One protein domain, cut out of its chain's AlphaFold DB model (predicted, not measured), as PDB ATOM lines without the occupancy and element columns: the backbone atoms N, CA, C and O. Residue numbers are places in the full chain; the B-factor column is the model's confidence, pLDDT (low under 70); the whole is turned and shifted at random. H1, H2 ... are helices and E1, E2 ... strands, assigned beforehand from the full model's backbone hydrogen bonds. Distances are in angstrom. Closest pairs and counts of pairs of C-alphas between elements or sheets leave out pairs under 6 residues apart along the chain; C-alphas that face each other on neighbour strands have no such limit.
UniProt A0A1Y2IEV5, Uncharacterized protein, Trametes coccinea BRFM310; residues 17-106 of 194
ATOM      1  N   ASP A  17     -14.640  29.686  -5.583       88.19
ATOM      2  CA  ASP A  17     -13.280  29.166  -5.469       88.19
ATOM      3  C   ASP A  17     -12.896  29.060  -3.982       88.19
ATOM      4  O   ASP A  17     -13.199  29.965  -3.199       88.19
ATOM      5  N   TYR A  18     -12.228  27.975  -3.581       90.25
ATOM      6  CA  TYR A  18     -11.753  27.788  -2.203       90.25
ATOM      7  C   TYR A  18     -10.302  27.294  -2.136       90.25
ATOM      8  O   TYR A  18      -9.796  26.675  -3.072       90.25
ATOM      9  N   LEU A  19      -9.642  27.556  -1.002       91.75
ATOM     10  CA  LEU A  19      -8.251  27.172  -0.739       91.75
ATOM     11  C   LEU A  19      -8.183  25.742  -0.180       91.75
ATOM     12  O   LEU A  19      -8.231  25.526   1.033       91.75
ATOM     13  N   HIS A  20      -8.104  24.749  -1.063       92.75
ATOM     14  CA  HIS A  20      -8.110  23.338  -0.678       92.75
ATOM     15  C   HIS A  20      -6.844  22.917   0.069       92.75
ATOM     16  O   HIS A  20      -6.931  22.263   1.106       92.75
ATOM     17  N   ARG A  21      -5.671  23.325  -0.421       91.31
ATOM     18  CA  ARG A  21      -4.366  22.994   0.166       91.31
ATOM     19  C   ARG A  21      -4.211  23.548   1.579       91.31
ATOM     20  O   ARG A  21      -3.567  22.922   2.419       91.31
ATOM     21  N   ALA A  22      -4.790  24.720   1.836       90.56
ATOM     22  CA  ALA A  22      -4.782  25.348   3.148       90.56
ATOM     23  C   ALA A  22      -5.703  24.593   4.110       90.56
ATOM     24  O   ALA A  22      -5.272  24.219   5.199       90.56
ATOM     25  N   PHE A  23      -6.922  24.283   3.657       91.81
ATOM     26  CA  PHE A  23      -7.881  23.486   4.415       91.81
ATOM     27  C   PHE A  23      -7.308  22.113   4.792       91.81
ATOM     28  O   PHE A  23      -7.298  21.752   5.966       91.81
ATOM     29  N   GLU A  24      -6.784  21.350   3.826       92.94
ATOM     30  CA  GLU A  24      -6.189  20.038   4.109       92.94
ATOM     31  C   GLU A  24      -5.043  20.150   5.120       92.94
ATOM     32  O   GLU A  24      -5.014  19.400   6.092       92.94
ATOM     33  N   ARG A  25      -4.136  21.119   4.947       90.81
ATOM     34  CA  ARG A  25      -2.992  21.314   5.848       90.81
ATOM     35  C   ARG A  25      -3.413  21.625   7.283       90.81
ATOM     36  O   ARG A  25      -2.840  21.064   8.213       90.81
ATOM     37  N   GLU A  26      -4.392  22.508   7.459       91.19
ATOM     38  CA  GLU A  26      -4.907  22.877   8.778       91.19
ATOM     39  C   GLU A  26      -5.555  21.683   9.488       91.19
ATOM     40  O   GLU A  26      -5.353  21.471  10.680       91.19
ATOM     41  N   TRP A  27      -6.326  20.870   8.772       92.25
ATOM     42  CA  TRP A  27      -6.994  19.726   9.385       92.25
ATOM     43  C   TRP A  27      -6.051  18.549   9.636       92.25
ATOM     44  O   TRP A  27      -6.183  17.877  10.660       92.25
ATOM     45  N   ILE A  28      -5.048  18.351   8.777       92.50
ATOM     46  CA  ILE A  28      -3.976  17.377   9.011       92.50
ATOM     47  C   ILE A  28      -3.210  17.723  10.290       92.50
ATOM     48  O   ILE A  28      -2.964  16.830  11.099       92.50
ATOM     49  N   SER A  29      -2.886  19.001  10.533       90.88
ATOM     50  CA  SER A  29      -2.196  19.405  11.770       90.88
ATOM     51  C   SER A  29      -3.048  19.205  13.031       90.88
ATOM     52  O   SER A  29      -2.507  19.075  14.125       90.88
ATOM     53  N   ARG A  30      -4.374  19.104  12.871       92.06
ATOM     54  CA  ARG A  30      -5.345  18.759  13.923       92.06
ATOM     55  C   ARG A  30      -5.629  17.250  14.028       92.06
ATOM     56  O   ARG A  30      -6.503  16.858  14.795       92.06
ATOM     57  N   GLY A  31      -4.925  16.408  13.266       94.44
ATOM     58  CA  GLY A  31      -5.048  14.945  13.306       94.44
ATOM     59  C   GLY A  31      -6.069  14.336  12.335       94.44
ATOM     60  O   GLY A  31      -6.286  13.127  12.367       94.44
ATOM     61  N   PHE A  32      -6.680  15.131  11.452       92.56
ATOM     62  CA  PHE A  32      -7.657  14.656  10.466       92.56
ATOM     63  C   PHE A  32      -7.008  14.496   9.088       92.56
ATOM     64  O   PHE A  32      -6.898  15.448   8.315       92.56
ATOM     65  N   THR A  33      -6.596  13.274   8.753       93.19
ATOM     66  CA  THR A  33      -5.860  12.970   7.512       93.19
ATOM     67  C   THR A  33      -6.738  12.880   6.261       93.19
ATOM     68  O   THR A  33      -6.231  12.982   5.148       93.19
ATOM     69  N   ASP A  34      -8.054  12.723   6.415       94.25
ATOM     70  CA  ASP A  34      -9.013  12.564   5.319       94.25
ATOM     71  C   ASP A  34      -9.885  13.812   5.084       94.25
ATOM     72  O   ASP A  34     -10.807  13.777   4.260       94.25
ATOM     73  N   ALA A  35      -9.595  14.932   5.754       91.69
ATOM     74  CA  ALA A  35     -10.441  16.126   5.763       91.69
ATOM     75  C   ALA A  35     -10.759  16.675   4.362       91.69
ATOM     76  O   ALA A  35     -11.920  16.955   4.062       91.69
ATOM     77  N   GLY A  36      -9.779  16.780   3.460       92.56
ATOM     78  CA  GLY A  36     -10.040  17.274   2.103       92.56
ATOM     79  C   GLY A  36     -10.897  16.326   1.266       92.56
ATOM     80  O   GLY A  36     -11.722  16.767   0.462       92.56
ATOM     81  N   SER A  37     -10.778  15.011   1.481       93.88
ATOM     82  CA  SER A  37     -11.670  14.025   0.857       93.88
ATOM     83  C   SER A  37     -13.113  14.177   1.351       93.88
ATOM     84  O   SER A  37     -14.041  14.181   0.534       93.88
ATOM     85  N   ARG A  38     -13.295  14.414   2.659       93.81
ATOM     86  CA  ARG A  38     -14.597  14.693   3.273       93.81
ATOM     87  C   ARG A  38     -15.198  15.976   2.718       93.81
ATOM     88  O   ARG A  38     -16.336  15.945   2.260       93.81
ATOM     89  N   LEU A  39     -14.419  17.057   2.640       92.19
ATOM     90  CA  LEU A  39     -14.868  18.324   2.063       92.19
ATOM     91  C   LEU A  39     -15.336  18.149   0.610       92.19
ATOM     92  O   LEU A  39     -16.438  18.569   0.264       92.19
ATOM     93  N   ARG A  40     -14.564  17.445  -0.233       93.19
ATOM     94  CA  ARG A  40     -14.974  17.126  -1.614       93.19
ATOM     95  C   ARG A  40     -16.265  16.302  -1.675       93.19
ATOM     96  O   ARG A  40     -17.056  16.480  -2.600       93.19
ATOM     97  N   SER A  41     -16.470  15.382  -0.731       93.69
ATOM     98  CA  SER A  41     -17.703  14.590  -0.633       93.69
ATOM     99  C   SER A  41     -18.905  15.455  -0.233       93.69
ATOM    100  O   SER A  41     -19.971  15.349  -0.846       93.69
ATOM    101  N   CYS A  42     -18.721  16.367   0.727       91.94
ATOM    102  CA  CYS A  42     -19.726  17.354   1.119       91.94
ATOM    103  C   CYS A  42     -20.095  18.257  -0.061       91.94
ATOM    104  O   CYS A  42     -21.270  18.345  -0.394       91.94
ATOM    105  N   ILE A  43     -19.110  18.824  -0.767       91.88
ATOM    106  CA  ILE A  43     -19.326  19.668  -1.955       91.88
ATOM    107  C   ILE A  43     -20.172  18.945  -3.013       91.88
ATOM    108  O   ILE A  43     -21.154  19.499  -3.514       91.88
ATOM    109  N   ARG A  44     -19.839  17.685  -3.324       92.94
ATOM    110  CA  ARG A  44     -20.596  16.856  -4.281       92.94
ATOM    111  C   ARG A  44     -22.004  16.517  -3.796       92.94
ATOM    112  O   ARG A  44     -22.929  16.402  -4.597       92.94
ATOM    113  N   SER A  45     -22.181  16.309  -2.498       93.75
ATOM    114  CA  SER A  45     -23.492  15.999  -1.918       93.75
ATOM    115  C   SER A  45     -24.394  17.231  -1.898       93.75
ATOM    116  O   SER A  45     -25.545  17.131  -2.311       93.75
ATOM    117  N   THR A  46     -23.850  18.402  -1.563       92.38
ATOM    118  CA  THR A  46     -24.531  19.697  -1.684       92.38
ATOM    119  C   THR A  46     -24.916  19.987  -3.133       92.38
ATOM    120  O   THR A  46     -26.054  20.366  -3.390       92.38
ATOM    121  N   ALA A  47     -24.025  19.726  -4.098       93.31
ATOM    122  CA  ALA A  47     -24.341  19.911  -5.515       93.31
ATOM    123  C   ALA A  47     -25.593  19.125  -5.933       93.31
ATOM    124  O   ALA A  47     -26.487  19.665  -6.578       93.31
ATOM    125  N   ARG A  48     -25.681  17.859  -5.503       93.31
ATOM    126  CA  ARG A  48     -26.833  16.989  -5.773       93.31
ATOM    127  C   ARG A  48     -28.100  17.464  -5.068       93.31
ATOM    128  O   ARG A  48     -29.148  17.502  -5.699       93.31
ATOM    129  N   ALA A  49     -28.002  17.837  -3.792       94.75
ATOM    130  CA  ALA A  49     -29.151  18.246  -2.984       94.75
ATOM    131  C   ALA A  49     -29.786  19.567  -3.452       94.75
ATOM    132  O   ALA A  49     -30.994  19.738  -3.337       94.75
ATOM    133  N   PHE A  50     -28.981  20.485  -3.994       92.31
ATOM    134  CA  PHE A  50     -29.424  21.826  -4.392       92.31
ATOM    135  C   PHE A  50     -29.392  22.058  -5.910       92.31
ATOM    136  O   PHE A  50     -29.510  23.198  -6.356       92.31
ATOM    137  N   HIS A  51     -29.231  20.996  -6.707       91.56
ATOM    138  CA  HIS A  51     -29.144  21.063  -8.171       91.56
ATOM    139  C   HIS A  51     -28.101  22.079  -8.677       91.56
ATOM    140  O   HIS A  51     -28.343  22.839  -9.619       91.56
ATOM    141  N   LEU A  52     -26.931  22.108  -8.033       89.50
ATOM    142  CA  LEU A  52     -25.803  22.947  -8.439       89.50
ATOM    143  C   LEU A  52     -24.956  22.219  -9.491       89.50
ATOM    144  O   LEU A  52     -24.926  20.989  -9.545       89.50
ATOM    145  N   GLY A  53     -24.245  22.983 -10.324       86.62
ATOM    146  CA  GLY A  53     -23.288  22.418 -11.279       86.62
ATOM    147  C   GLY A  53     -22.137  21.690 -10.577       86.62
ATOM    148  O   GLY A  53     -21.848  21.958  -9.414       86.62
ATOM    149  N   ALA A  54     -21.455  20.781 -11.278       80.44
ATOM    150  CA  ALA A  54     -20.339  20.014 -10.709       80.44
ATOM    151  C   ALA A  54     -19.185  20.904 -10.199       80.44
ATOM    152  O   ALA A  54     -18.531  20.544  -9.223       80.44
ATOM    153  N   ASP A  55     -19.011  22.083 -10.802       82.50
ATOM    154  CA  ASP A  55     -17.943  23.043 -10.498       82.50
ATOM    155  C   ASP A  55     -18.397  24.219  -9.613       82.50
ATOM    156  O   ASP A  55     -17.683  25.216  -9.490       82.50
ATOM    157  N   TRP A  56     -19.567  24.108  -8.965       89.00
ATOM    158  CA  TRP A  56     -20.122  25.181  -8.125       89.00
ATOM    159  C   TRP A  56     -19.182  25.588  -6.979       89.00
ATOM    160  O   TRP A  56     -19.182  26.738  -6.551       89.00
ATOM    161  N   MET A  57     -18.367  24.656  -6.478       89.81
ATOM    162  CA  MET A  57     -17.302  24.937  -5.521       89.81
ATOM    163  C   MET A  57     -16.041  24.170  -5.910       89.81
ATOM    164  O   MET A  57     -15.984  22.947  -5.773       89.81
ATOM    165  N   ASN A  58     -15.030  24.880  -6.411       87.94
ATOM    166  CA  ASN A  58     -13.836  24.278  -7.006       87.94
ATOM    167  C   ASN A  58     -12.542  24.857  -6.405       87.94
ATOM    168  O   ASN A  58     -12.524  25.943  -5.834       87.94
ATOM    169  N   ALA A  59     -11.454  24.099  -6.523       88.69
ATOM    170  CA  ALA A  59     -10.129  24.490  -6.037       88.69
ATOM    171  C   ALA A  59      -9.105  24.597  -7.175       88.69
ATOM    172  O   ALA A  59      -7.902  24.546  -6.939       88.69
ATOM    173  N   CYS A  60      -9.555  24.726  -8.428       80.94
ATOM    174  CA  CYS A  60      -8.641  24.786  -9.568       80.94
ATOM    175  C   CYS A  60      -7.725  26.011  -9.486       80.94
ATOM    176  O   CYS A  60      -6.549  25.927  -9.835       80.94
ATOM    177  N   ALA A  61      -8.243  27.132  -8.973       76.25
ATOM    178  CA  ALA A  61      -7.447  28.333  -8.751       76.25
ATOM    179  C   ALA A  61      -6.325  28.111  -7.722       76.25
ATOM    180  O   ALA A  61      -5.223  28.607  -7.927       76.25
ATOM    181  N   ASP A  62      -6.581  27.331  -6.666       80.19
ATOM    182  CA  ASP A  62      -5.676  27.104  -5.528       80.19
ATOM    183  C   ASP A  62      -4.325  26.488  -5.932       80.19
ATOM    184  O   ASP A  62      -3.274  26.831  -5.389       80.19
ATOM    185  N   VAL A  63      -4.333  25.625  -6.954       73.19
ATOM    186  CA  VAL A  63      -3.123  24.971  -7.480       73.19
ATOM    187  C   VAL A  63      -2.149  25.984  -8.089       73.19
ATOM    188  O   VAL A  63      -0.937  25.805  -8.004       73.19
ATOM    189  N   ALA A  64      -2.665  27.062  -8.682       75.06
ATOM    190  CA  ALA A  64      -1.862  28.075  -9.362       75.06
ATOM    191  C   ALA A  64      -1.426  29.231  -8.442       75.06
ATOM    192  O   ALA A  64      -0.701  30.123  -8.887       75.06
ATOM    193  N   LEU A  65      -1.872  29.255  -7.180       83.50
ATOM    194  CA  LEU A  65      -1.561  30.349  -6.260       83.50
ATOM    195  C   LEU A  65      -0.116  30.257  -5.756       83.50
ATOM    196  O   LEU A  65       0.342  29.161  -5.417       83.50
ATOM    197  N   PRO A  66       0.600  31.389  -5.628       85.00
ATOM    198  CA  PRO A  66       1.965  31.375  -5.128       85.00
ATOM    199  C   PRO A  66       2.016  30.856  -3.688       85.00
ATOM    200  O   PRO A  66       1.119  31.106  -2.878       85.00
ATOM    201  N   MET A  67       3.088  30.134  -3.379       88.50
ATOM    202  CA  MET A  67       3.529  29.873  -2.012       88.50
ATOM    203  C   MET A  67       4.575  30.922  -1.641       88.50
ATOM    204  O   MET A  67       5.318  31.388  -2.506       88.50
ATOM    205  N   ALA A  68       4.628  31.297  -0.370       89.06
ATOM    206  CA  ALA A  68       5.632  32.216   0.147       89.06
ATOM    207  C   ALA A  68       6.543  31.488   1.136       89.06
ATOM    208  O   ALA A  68       6.154  30.468   1.700       89.06
ATOM    209  N   SER A  69       7.743  32.015   1.349       89.06
ATOM    210  CA  SER A  69       8.644  31.547   2.403       89.06
ATOM    211  C   SER A  69       8.613  32.532   3.557       89.06
ATOM    212  O   SER A  69       8.665  33.745   3.346       89.06
ATOM    213  N   ASP A  70       8.509  32.008   4.771       84.00
ATOM    214  CA  ASP A  70       8.645  32.803   5.982       84.00
ATOM    215  C   ASP A  70      10.051  33.438   6.026       84.00
ATOM    216  O   ASP A  70      11.039  32.734   5.803       84.00
ATOM    217  N   PRO A  71      10.177  34.751   6.281       80.62
ATOM    218  CA  PRO A  71      11.469  35.431   6.241       80.62
ATOM    219  C   PRO A  71      12.404  35.054   7.400       80.62
ATOM    220  O   PRO A  71      13.601  35.307   7.299       80.62
ATOM    221  N   VAL A  72      11.887  34.473   8.489       85.19
ATOM    222  CA  VAL A  72      12.670  34.117   9.682       85.19
ATOM    223  C   VAL A  72      13.235  32.702   9.560       85.19
ATOM    224  O   VAL A  72      14.418  32.480   9.801       85.19
ATOM    225  N   TYR A  73      12.399  31.745   9.165       87.19
ATOM    226  CA  TYR A  73      12.720  30.316   9.158       87.19
ATOM    227  C   TYR A  73      12.826  29.721   7.749       87.19
ATOM    228  O   TYR A  73      13.161  28.548   7.603       87.19
ATOM    229  N   GLY A  74      12.501  30.486   6.702       86.81
ATOM    230  CA  GLY A  74      12.491  30.017   5.311       86.81
ATOM    231  C   GLY A  74      11.365  29.030   4.985       86.81
ATOM    232  O   GLY A  74      11.298  28.517   3.867       86.81
ATOM    233  N   MET A  75      10.473  28.752   5.939       87.62
ATOM    234  CA  MET A  75       9.467  27.700   5.813       87.62
ATOM    235  C   MET A  75       8.342  28.108   4.853       87.62
ATOM    236  O   MET A  75       7.853  29.239   4.929       87.62
ATOM    237  N   PRO A  76       7.891  27.210   3.959       89.38
ATOM    238  CA  PRO A  76       6.840  27.528   3.006       89.38
ATOM    239  C   PRO A  76       5.478  27.658   3.697       89.38
ATOM    240  O   PRO A  76       5.013  26.742   4.380       89.38
ATOM    241  N   TYR A  77       4.777  28.756   3.443       89.44
ATOM    242  CA  TYR A  77       3.423  29.009   3.926       89.44
ATOM    243  C   TYR A  77       2.502  29.467   2.792       89.44
ATOM    244  O   TYR A  77       2.954  29.895   1.728       89.44
ATOM    245  N   ASP A  78       1.196  29.316   3.008       91.56
ATOM    246  CA  ASP A  78       0.182  29.823   2.087       91.56
ATOM    247  C   ASP A  78      -0.147  31.280   2.459       91.56
ATOM    248  O   ASP A  78      -0.770  31.516   3.501       91.56
ATOM    249  N   PRO A  79       0.267  32.266   1.644       92.50
ATOM    250  CA  PRO A  79       0.096  33.671   1.981       92.50
ATOM    251  C   PRO A  79      -1.347  34.154   1.822       92.50
ATOM    252  O   PRO A  79      -1.731  35.156   2.425       92.50
ATOM    253  N   VAL A  80      -2.158  33.441   1.040       93.00
ATOM    254  CA  VAL A  80      -3.573  33.759   0.840       93.00
ATOM    255  C   VAL A  80      -4.357  33.311   2.061       93.00
ATOM    256  O   VAL A  80      -5.157  34.077   2.590       93.00
ATOM    257  N   TYR A  81      -4.074  32.099   2.545       92.94
ATOM    258  CA  TYR A  81      -4.638  31.602   3.796       92.94
ATOM    259  C   TYR A  81      -4.216  32.473   4.980       92.94
ATOM    260  O   TYR A  81      -5.085  32.928   5.716       92.94
ATOM    261  N   ALA A  82      -2.917  32.767   5.120       93.00
ATOM    262  CA  ALA A  82      -2.409  33.603   6.207       93.00
ATOM    263  C   ALA A  82      -3.124  34.963   6.261       93.00
ATOM    264  O   ALA A  82      -3.623  35.344   7.314       93.00
ATOM    265  N   ALA A  83      -3.268  35.639   5.117       93.75
ATOM    266  CA  ALA A  83      -3.990  36.908   5.034       93.75
ATOM    267  C   ALA A  83      -5.509  36.770   5.253       93.75
ATOM    268  O   ALA A  83      -6.155  37.715   5.701       93.75
ATOM    269  N   ALA A  84      -6.104  35.621   4.915       93.19
ATOM    270  CA  ALA A  84      -7.528  35.373   5.127       93.19
ATOM    271  C   ALA A  84      -7.863  35.155   6.612       93.19
ATOM    272  O   ALA A  84      -8.932  35.573   7.057       93.19
ATOM    273  N   VAL A  85      -6.963  34.538   7.382       94.31
ATOM    274  CA  VAL A  85      -7.173  34.253   8.812       94.31
ATOM    275  C   VAL A  85      -6.630  35.333   9.753       94.31
ATOM    276  O   VAL A  85      -6.731  35.178  10.969       94.31
ATOM    277  N   GLU A  86      -6.091  36.438   9.228       95.06
ATOM    278  CA  GLU A  86      -5.777  37.624  10.035       95.06
ATOM    279  C   GLU A  86      -7.027  38.108  10.786       95.06
ATOM    280  O   GLU A  86      -8.107  38.211  10.203       95.06
ATOM    281  N   GLU A  87      -6.876  38.458  12.067       95.38
ATOM    282  CA  GLU A  87      -7.989  38.807  12.965       95.38
ATOM    283  C   GLU A  87      -8.930  39.864  12.365       95.38
ATOM    284  O   GLU A  87     -10.153  39.703  12.371       95.38
ATOM    285  N   GLN A  88      -8.356  40.914  11.773       92.56
ATOM    286  CA  GLN A  88      -9.132  41.969  11.129       92.56
ATOM    287  C   GLN A  88      -9.939  41.439   9.937       92.56
ATOM    288  O   GLN A  88     -11.111  41.781   9.787       92.56
ATOM    289  N   ASN A  89      -9.345  40.572   9.109       93.88
ATOM    290  CA  ASN A  89     -10.039  39.993   7.967       93.88
ATOM    291  C   ASN A  89     -11.145  39.032   8.407       93.88
ATOM    292  O   ASN A  89     -12.228  39.056   7.833       93.88
ATOM    293  N   VAL A  90     -10.910  38.225   9.443       94.25
ATOM    294  CA  VAL A  90     -11.939  37.350  10.018       94.25
ATOM    295  C   VAL A  90     -13.127  38.183  10.497       94.25
ATOM    296  O   VAL A  90     -14.272  37.855  10.191       94.25
ATOM    297  N   LYS A  91     -12.872  39.295  11.189       92.19
ATOM    298  CA  LYS A  91     -13.925  40.192  11.676       92.19
ATOM    299  C   LYS A  91     -14.743  40.825  10.545       92.19
ATOM    300  O   LYS A  91     -15.959  40.930  10.668       92.19
ATOM    301  N   GLU A  92     -14.089  41.259   9.472       88.50
ATOM    302  CA  GLU A  92     -14.738  41.992   8.376       88.50
ATOM    303  C   GLU A  92     -15.355  41.083   7.308       88.50
ATOM    304  O   GLU A  92     -16.399  41.403   6.748       88.50
ATOM    305  N   ASN A  93     -14.714  39.951   7.017       90.50
ATOM    306  CA  ASN A  93     -14.996  39.116   5.850       90.50
ATOM    307  C   ASN A  93     -15.452  37.695   6.215       90.50
ATOM    308  O   ASN A  93     -15.417  36.802   5.366       90.50
ATOM    309  N   THR A  94     -15.920  37.455   7.445       92.56
ATOM    310  CA  THR A  94     -16.674  36.225   7.745       92.56
ATOM    311  C   THR A  94     -18.023  36.263   7.028       92.56
ATOM    312  O   THR A  94     -18.868  37.114   7.291       92.56
ATOM    313  N   ILE A  95     -18.227  35.312   6.120       89.88
ATOM    314  CA  ILE A  95     -19.441  35.162   5.308       89.88
ATOM    315  C   ILE A  95     -20.479  34.321   6.053       89.88
ATOM    316  O   ILE A  95     -21.680  34.564   5.952       89.88
ATOM    317  N   PHE A  96     -20.016  33.307   6.783       90.12
ATOM    318  CA  PHE A  96     -20.863  32.364   7.502       90.12
ATOM    319  C   PHE A  96     -20.122  31.793   8.708       90.12
ATOM    320  O   PHE A  96     -18.918  31.546   8.636       90.12
ATOM    321  N   SER A  97     -20.851  31.538   9.793       92.69
ATOM    322  CA  SER A  97     -20.320  30.899  10.994       92.69
ATOM    323  C   SER A  97     -21.354  29.956  11.604       92.69
ATOM    324  O   SER A  97     -22.518  30.321  11.768       92.69
ATOM    325  N   ALA A  98     -20.919  28.742  11.927       90.50
ATOM    326  CA  ALA A  98     -21.675  27.717  12.634       90.50
ATOM    327  C   ALA A  98     -20.714  26.831  13.454       90.50
ATOM    328  O   ALA A  98     -19.502  26.848  13.213       90.50
ATOM    329  N   PRO A  99     -21.211  26.022  14.411       87.56
ATOM    330  CA  PRO A  99     -20.366  25.074  15.133       87.56
ATOM    331  C   PRO A  99     -19.576  24.171  14.172       87.56
ATOM    332  O   PRO A  99     -20.155  23.428  13.385       87.56
ATOM    333  N   GLY A 100     -18.245  24.257  14.228       78.94
ATOM    334  CA  GLY A 100     -17.340  23.459  13.395       78.94
ATOM    335  C   GLY A 100     -17.127  23.956  11.957       78.94
ATOM    336  O   GLY A 100     -16.370  23.315  11.231       78.94
ATOM    337  N   LEU A 101     -17.734  25.075  11.536       82.62
ATOM    338  CA  LEU A 101     -17.527  25.645  10.200       82.62
ATOM    339  C   LEU A 101     -17.563  27.175  10.212       82.62
ATOM    340  O   LEU A 101     -18.562  27.785  10.584       82.62
ATOM    341  N   VAL A 102     -16.505  27.790   9.688       90.06
ATOM    342  CA  VAL A 102     -16.465  29.224   9.392       90.06
ATOM    343  C   VAL A 102     -16.073  29.396   7.929       90.06
ATOM    344  O   VAL A 102     -15.110  28.788   7.466       90.06
ATOM    345  N   LEU A 103     -16.833  30.206   7.193       89.75
ATOM    346  CA  LEU A 103     -16.492  30.612   5.832       89.75
ATOM    347  C   LEU A 103     -15.970  32.040   5.874       89.75
ATOM    348  O   LEU A 103     -16.709  32.965   6.214       89.75
ATOM    349  N   ILE A 104     -14.704  32.207   5.511       92.69
ATOM    350  CA  ILE A 104     -14.012  33.493   5.525       92.69
ATOM    351  C   ILE A 104     -13.650  33.844   4.083       92.69
ATOM    352  O   ILE A 104     -13.070  33.032   3.360       92.69
ATOM    353  N   GLY A 105     -14.016  35.046   3.650       91.19
ATOM    354  CA  GLY A 105     -13.569  35.592   2.377       91.19
ATOM    355  C   GLY A 105     -12.075  35.908   2.413       91.19
ATOM    356  O   GLY A 105     -11.542  36.344   3.433       91.19
ATOM    357  N   VAL A 106     -11.389  35.725   1.283       91.69
ATOM    358  CA  VAL A 106     -10.011  36.220   1.138       91.69
ATOM    359  C   VAL A 106      -9.972  37.730   1.361       91.69
ATOM    360  O   VAL A 106     -10.939  38.432   1.056       91.69
TER     361      VAL A 106
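This is residues 17 to 106 of the 194 residues of an uncharacterized protein of Trametes coccinea BRFM310 (UniProt A0A1Y2IEV5). Two helices, H1 and H2, form a V, with the first turn of H2 meeting H1; a small head of two short helices, H4 and H5, and a two-stranded hairpin, E1 and E2, lies away from H2 and comes near H1 only through H4. The arrangement is open, with few contacts between helices, and its long axis runs from the region just after H2 to the loop around Val 72. The printed part has 90 residues, with five named helices and then two named strands along the chain; the sheet is E1 - E2, antiparallel, and the class is mostly helix. It is only just compact, close to loose, with a radius of gyration of the C-alphas of 14.4 A, and spans 47 by 27 by 26 A.

H1, residues 20 to 29, touches H2, residues 35 to 49, through residues 35 to 36 of H2 alone; the closest C-alphas, those of Glu 24 and Gly 36, are 5.1 A apart. The two run opposite ways at a steep tilt of 50 degrees. H3, residues 60 to 63, only just touches H1, with 3 pairs of C-alphas within 8 A, the closest being His 20 and Asp 62 at 6.6 A. H4, residues 79 to 84, is close to H1 but not clearly touching, about perpendicular at 83 degrees; their closest C-alphas, Ala 22 and Tyr 81, are 6.3 A apart. H5, residues 87 to 93, is close to H4 but not clearly touching, with the C-alphas of Ala 84 and Val 90 closest at 6.9 A. E1, residues 94 to 98, and E2, residues 101 to 104, form a hairpin at 176 degrees, with N 95 and O 103 at 2.8 A and N 98 and O 101 at 2.9 A, within hydrogen-bond range. The closest C-alphas of H5 and E2, Asn 93 and Ile 104, are 5.7 A apart. H2 is apart from both strands. In H1, H2, H4 and H5 every O i to N i+4 pair is within hydrogen-bond range; H3 is too short for such a pair.

H1 begins at C-alpha 20, (-8.110, 23.338, -0.678), and is 14.3 A long. H2 measures 20.8 A and ends at C-alpha 49, (-29.151, 18.246, -2.984). H3, H4 and H5 measure 5.9, 8.4 and 10.0 A. E1 measures 11.0 A, and E2, 9.8 A, ends at C-alpha 104, (-14.012, 33.493, 5.525).

The two C-alphas farthest apart are those of His 51 and Val 72, 47.3 A. The link from H3 to H4, residues 64 to 78, is long; within it residues 68 to 69 pair with residues 76 to 77, antiparallel. The printed part has no cut, and no printed residue is under 70 in pLDDT.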